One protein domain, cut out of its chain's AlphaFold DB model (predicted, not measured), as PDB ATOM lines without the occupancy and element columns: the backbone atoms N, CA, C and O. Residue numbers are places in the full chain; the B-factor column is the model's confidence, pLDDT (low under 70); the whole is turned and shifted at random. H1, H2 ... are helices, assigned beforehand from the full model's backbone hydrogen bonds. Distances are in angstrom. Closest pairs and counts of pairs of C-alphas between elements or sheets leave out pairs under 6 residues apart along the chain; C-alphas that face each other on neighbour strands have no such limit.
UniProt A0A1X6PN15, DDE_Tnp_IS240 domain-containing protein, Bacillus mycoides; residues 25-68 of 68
ATOM      1  N   PHE A  25     346.476 245.693  61.647       85.06
ATOM      2  CA  PHE A  25     347.182 246.883  62.140       85.06
ATOM      3  C   PHE A  25     346.232 248.041  62.453       85.06
ATOM      4  O   PHE A  25     346.404 248.703  63.474       85.06
ATOM      5  N   ASP A  26     345.181 248.230  61.654       86.44
ATOM      6  CA  ASP A  26     344.157 249.246  61.923       86.44
ATOM      7  C   ASP A  26     343.434 248.959  63.243       86.44
ATOM      8  O   ASP A  26     343.296 249.830  64.099       86.44
ATOM      9  N   THR A  27     343.060 247.694  63.464       85.38
ATOM     10  CA  THR A  27     342.442 247.252  64.723       85.38
ATOM     11  C   THR A  27     343.395 247.446  65.900       85.38
ATOM     12  O   THR A  27     342.977 247.854  66.984       85.38
ATOM     13  N   ALA A  28     344.685 247.168  65.696       86.38
ATOM     14  CA  ALA A  28     345.698 247.346  66.721       86.38
ATOM     15  C   ALA A  28     345.882 248.814  67.111       86.38
ATOM     16  O   ALA A  28     345.962 249.125  68.300       86.38
ATOM     17  N   THR A  29     345.889 249.698  66.117       87.56
ATOM     18  CA  THR A  29     346.033 251.141  66.304       87.56
ATOM     19  C   THR A  29     344.835 251.698  67.065       87.56
ATOM     20  O   THR A  29     345.021 252.303  68.116       87.56
ATOM     21  N   SER A  30     343.607 251.382  66.643       85.19
ATOM     22  CA  SER A  30     342.386 251.832  67.329       85.19
ATOM     23  C   SER A  30     342.294 251.341  68.777       85.19
ATOM     24  O   SER A  30     341.888 252.090  69.668       85.19
ATOM     25  N   ILE A  31     342.697 250.093  69.045       86.88
ATOM     26  CA  ILE A  31     342.718 249.545  70.408       86.88
ATOM     27  C   ILE A  31     343.775 250.242  71.267       86.88
ATOM     28  O   ILE A  31     343.492 250.576  72.419       86.88
ATOM     29  N   LEU A  32     344.974 250.473  70.729       86.81
ATOM     30  CA  LEU A  32     346.038 251.161  71.451       86.81
ATOM     31  C   LEU A  32     345.628 252.599  71.799       86.81
ATOM     32  O   LEU A  32     345.712 252.970  72.970       86.81
ATOM     33  N   SER A  33     345.081 253.345  70.833       85.19
ATOM     34  CA  SER A  33     344.564 254.702  71.043       85.19
ATOM     35  C   SER A  33     343.457 254.740  72.098       85.19
ATOM     36  O   SER A  33     343.469 255.603  72.972       85.19
ATOM     37  N   GLY A  34     342.534 253.772  72.100       86.62
ATOM     38  CA  GLY A  34     341.498 253.681  73.133       86.62
ATOM     39  C   GLY A  34     342.042 253.367  74.531       86.62
ATOM     40  O   GLY A  34     341.581 253.938  75.523       86.62
ATOM     41  N   VAL A  35     343.037 252.480  74.639       85.69
ATOM     42  CA  VAL A  35     343.688 252.157  75.922       85.69
ATOM     43  C   VAL A  35     344.435 253.370  76.477       85.69
ATOM     44  O   VAL A  35     344.362 253.622  77.681       85.69
ATOM     45  N   GLU A  36     345.119 254.120  75.616       83.62
ATOM     46  CA  GLU A  36     345.843 255.340  75.973       83.62
ATOM     47  C   GLU A  36     344.886 256.455  76.412       83.62
ATOM     48  O   GLU A  36     345.049 257.026  77.489       83.62
ATOM     49  N   ALA A  37     343.799 256.668  75.673       83.19
ATOM     50  CA  ALA A  37     342.756 257.636  76.003       83.19
ATOM     51  C   ALA A  37     342.099 257.384  77.359       83.19
ATOM     52  O   ALA A  37     341.987 258.290  78.185       83.19
ATOM     53  N   MET A  38     341.708 256.135  77.626       81.94
ATOM     54  CA  MET A  38     341.138 255.749  78.918       81.94
ATOM     55  C   MET A  38     342.126 255.980  80.062       81.94
ATOM     56  O   MET A  38     341.727 256.322  81.176       81.94
ATOM     57  N   HIS A  39     343.421 255.800  79.799       81.06
ATOM     58  CA  HIS A  39     344.471 256.034  80.781       81.06
ATOM     59  C   HIS A  39     344.697 257.528  81.046       81.06
ATOM     60  O   HIS A  39     344.801 257.920  82.209       81.06
ATOM     61  N   MET A  40     344.675 258.364  80.004       79.69
ATOM     62  CA  MET A  40     344.738 259.827  80.112       79.69
ATOM     63  C   MET A  40     343.539 260.398  80.880       79.69
ATOM     64  O   MET A  40     343.724 261.238  81.764       79.69
ATOM     65  N   ILE A  41     342.326 259.903  80.596       78.00
ATOM     66  CA  ILE A  41     341.099 260.265  81.325       78.00
ATOM     67  C   ILE A  41     341.223 259.866  82.801       78.00
ATOM     68  O   ILE A  41     340.974 260.681  83.683       78.00
ATOM     69  N   LYS A  42     341.653 258.627  83.085       76.56
ATOM     70  CA  LYS A  42     341.796 258.112  84.458       76.56
ATOM     71  C   LYS A  42     342.836 258.872  85.283       76.56
ATOM     72  O   LYS A  42     342.701 258.955  86.499       76.56
ATOM     73  N   LYS A  43     343.890 259.373  84.641       75.56
ATOM     74  CA  LYS A  43     344.930 260.168  85.299       75.56
ATOM     75  C   LYS A  43     344.566 261.646  85.454       75.56
ATOM     76  O   LYS A  43     345.398 262.387  85.966       75.56
ATOM     77  N   GLU A  44     343.395 262.075  84.972       69.06
ATOM     78  CA  GLU A  44     342.994 263.490  84.919       69.06
ATOM     79  C   GLU A  44     344.035 264.380  84.209       69.06
ATOM     80  O   GLU A  44     344.065 265.595  84.372       69.06
ATOM     81  N   GLN A  45     344.910 263.770  83.399       66.12
ATOM     82  CA  GLN A  45     345.978 264.467  82.679       66.12
ATOM     83  C   GLN A  45     345.418 265.356  81.576       66.12
ATOM     84  O   GLN A  45     346.054 266.326  81.164       66.12
ATOM     85  N   ILE A  46     344.215 265.034  81.107       62.59
ATOM     86  CA  ILE A  46     343.455 265.935  80.266       62.59
ATOM     87  C   ILE A  46     342.941 267.030  81.193       62.59
ATOM     88  O   ILE A  46     342.004 266.810  81.960       62.59
ATOM     89  N   ALA A  47     343.554 268.211  81.115       54.91
ATOM     90  CA  ALA A  47     343.099 269.439  81.761       54.91
ATOM     91  C   ALA A  47     341.776 269.938  81.141       54.91
ATOM     92  O   ALA A  47     341.617 271.105  80.787       54.91
ATOM     93  N   LEU A  48     340.803 269.039  80.984       56.44
ATOM     94  CA  LEU A  48     339.412 269.378  80.786       56.44
ATOM     95  C   LEU A  48     338.989 270.015  82.096       56.44
ATOM     96  O   LEU A  48     338.700 269.342  83.079       56.44
ATOM     97  N   ARG A  49     339.039 271.346  82.094       51.44
ATOM     98  CA  ARG A  49     338.889 272.290  83.210       51.44
ATOM     99  C   ARG A  49     337.640 272.082  84.085       51.44
ATOM    100  O   ARG A  49     337.472 272.773  85.076       51.44
ATOM    101  N   ASN A  50     336.794 271.124  83.720       56.44
ATOM    102  CA  ASN A  50     335.802 270.452  84.538       56.44
ATOM    103  C   ASN A  50     335.769 268.982  84.084       56.44
ATOM    104  O   ASN A  50     335.614 268.735  82.884       56.44
ATOM    105  N   GLN A  51     335.862 268.016  85.004       63.53
ATOM    106  CA  GLN A  51     335.729 266.564  84.761       63.53
ATOM    107  C   GLN A  51     334.298 266.160  84.341       63.53
ATOM    108  O   GLN A  51     333.756 265.137  84.750       63.53
ATOM    109  N   SER A  52     333.628 267.004  83.561       72.69
ATOM    110  CA  SER A  52     332.308 266.734  83.030       72.69
ATOM    111  C   SER A  52     332.392 265.548  82.080       72.69
ATOM    112  O   SER A  52     333.248 265.501  81.193       72.69
ATOM    113  N   VAL A  53     331.441 264.627  82.225       73.81
ATOM    114  CA  VAL A  53     331.216 263.505  81.304       73.81
ATOM    115  C   VAL A  53     331.117 263.993  79.848       73.81
ATOM    116  O   VAL A  53     331.530 263.286  78.935       73.81
ATOM    117  N   GLN A  54     330.668 265.234  79.619       77.25
ATOM    118  CA  GLN A  54     330.608 265.834  78.280       77.25
ATOM    119  C   GLN A  54     331.984 266.123  77.682       77.25
ATOM    120  O   GLN A  54     332.197 265.900  76.498       77.25
ATOM    121  N   ASN A  55     332.944 266.553  78.495       76.06
ATOM    122  CA  ASN A  55     334.297 266.818  78.021       76.06
ATOM    123  C   ASN A  55     335.040 265.514  77.692       76.06
ATOM    124  O   ASN A  55     335.813 265.455  76.741       76.06
ATOM    125  N   GLN A  56     334.777 264.453  78.462       75.69
ATOM    126  CA  GLN A  56     335.270 263.110  78.147       75.69
ATOM    127  C   GLN A  56     334.650 262.590  76.848       75.69
ATOM    128  O   GLN A  56     335.356 262.009  76.027       75.69
ATOM    129  N   LYS A  57     333.349 262.837  76.642       81.06
ATOM    130  CA  LYS A  57     332.646 262.507  75.403       81.06
ATOM    131  C   LYS A  57     333.280 263.230  74.208       81.06
ATOM    132  O   LYS A  57     333.705 262.555  73.278       81.06
ATOM    133  N   GLU A  58     333.427 264.552  74.258       80.56
ATOM    134  CA  GLU A  58     334.073 265.348  73.197       80.56
ATOM    135  C   GLU A  58     335.497 264.872  72.886       80.56
ATOM    136  O   GLU A  58     335.859 264.700  71.724       80.56
ATOM    137  N   PHE A  59     336.292 264.556  73.911       79.19
ATOM    138  CA  PHE A  59     337.633 264.004  73.716       79.19
ATOM    139  C   PHE A  59     337.615 262.658  72.974       79.19
ATOM    140  O   PHE A  59     338.422 262.436  72.074       79.19
ATOM    141  N   ILE A  60     336.682 261.763  73.316       81.12
ATOM    142  CA  ILE A  60     336.507 260.479  72.623       81.12
ATOM    143  C   ILE A  60     336.067 260.710  71.170       81.12
ATOM    144  O   ILE A  60     336.601 260.065  70.269       81.12
ATOM    145  N   HIS A  61     335.149 261.648  70.919       83.12
ATOM    146  CA  HIS A  61     334.745 262.005  69.555       83.12
ATOM    147  C   HIS A  61     335.924 262.517  68.727       83.12
ATOM    148  O   HIS A  61     336.148 262.028  67.622       83.12
ATOM    149  N   GLN A  62     336.725 263.429  69.285       81.88
ATOM    150  CA  GLN A  62     337.908 263.975  68.626       81.88
ATOM    151  C   GLN A  62     338.974 262.903  68.359       81.88
ATOM    152  O   GLN A  62     339.572 262.886  67.286       81.88
ATOM    153  N   LEU A  63     339.194 261.992  69.309       80.19
ATOM    154  CA  LEU A  63     340.193 260.933  69.194       80.19
ATOM    155  C   LEU A  63     339.852 259.909  68.107       80.19
ATOM    156  O   LEU A  63     340.738 259.449  67.392       80.19
ATOM    157  N   PHE A  64     338.579 259.533  68.003       80.81
ATOM    158  CA  PHE A  64     338.120 258.528  67.044       80.81
ATOM    159  C   PHE A  64     337.543 259.138  65.760       80.81
ATOM    160  O   PHE A  64     337.073 258.396  64.899       80.81
ATOM    161  N   GLY A  65     337.564 260.469  65.621       81.62
ATOM    162  CA  GLY A  65     336.980 261.172  64.477       81.62
ATOM    163  C   GLY A  65     335.483 260.895  64.302       81.62
ATOM    164  O   GLY A  65     334.982 260.899  63.179       81.62
ATOM    165  N   LEU A  66     334.773 260.601  65.394       80.19
ATOM    166  CA  LEU A  66     333.339 260.336  65.357       80.19
ATOM    167  C   LEU A  66     332.633 261.677  65.172       80.19
ATOM    168  O   LEU A  66     332.595 262.461  66.117       80.19
ATOM    169  N   ALA A  67     332.108 261.934  63.970       60.81
ATOM    170  CA  ALA A  67     331.334 263.138  63.675       60.81
ATOM    171  C   ALA A  67     330.267 263.356  64.761       60.81
ATOM    172  O   ALA A  67     329.470 262.453  65.034       60.81
ATOM    173  N   THR A  68     330.338 264.512  65.421       58.31
ATOM    174  CA  THR A  68     329.408 264.937  66.471       58.31
ATOM    175  C   THR A  68     328.058 265.326  65.883       58.31
ATOM    176  O   THR A  68     328.048 265.951  64.797       58.31
TER     177      THR A  68
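This is residues 25 to 68 of the 68 residues of the protein "DDE_Tnp_IS240 domain-containing protein" of Bacillus mycoides (UniProt A0A1X6PN15). This is a helical hairpin: a long helix, H1, and a shorter one, H2, which folds back beside it, with a loop of ten residues, 43 to 52, turning the chain round at one end. H1 makes most of the length and its first turns reach beyond the end of H2, while the last four residues, 65 to 68, turn away from H1. The printed part has 44 residues, with two named helices in the order H1, H2 and no named strand, and its class is all helix. It is flat in outline, with spans of 34 by 24 by 12 A, and only just compact, close to loose, with a radius of gyration of the C-alphas of 11.0 A.

Find C-alpha 25 at (347.182, 246.883, 62.140); here H1 begins, and it runs through residues 25 to 42, 25.6 A from first to last C-alpha. It ends at C-alpha 42, at (341.796, 258.112, 84.458). Go on to residues 53 to 64 for H2, 16.6 A long, which ends at C-alpha 64, at (338.120, 258.528, 67.044).

H1 and H2 touch, and their closest C-alphas are those of Ile 41 and Gln 56, 7.2 A apart. Their lines stand at a shallow tilt of 24 degrees, and they run opposite ways as a helical hairpin. Their centres are 13.1 A apart. In H1 and H2 every O i to N i+4 pair is within hydrogen-bond range.

Look to Phe 25 and Asn 50 for the two C-alphas farthest apart, at 34.4 A. The printed part has no cut and ends at Thr 68, the chain's last residue. The link from H1 to H2 is short. The mean pLDDT of the printed part is 76.6, and residues 44 to 51 and 67 to 68 are under 70.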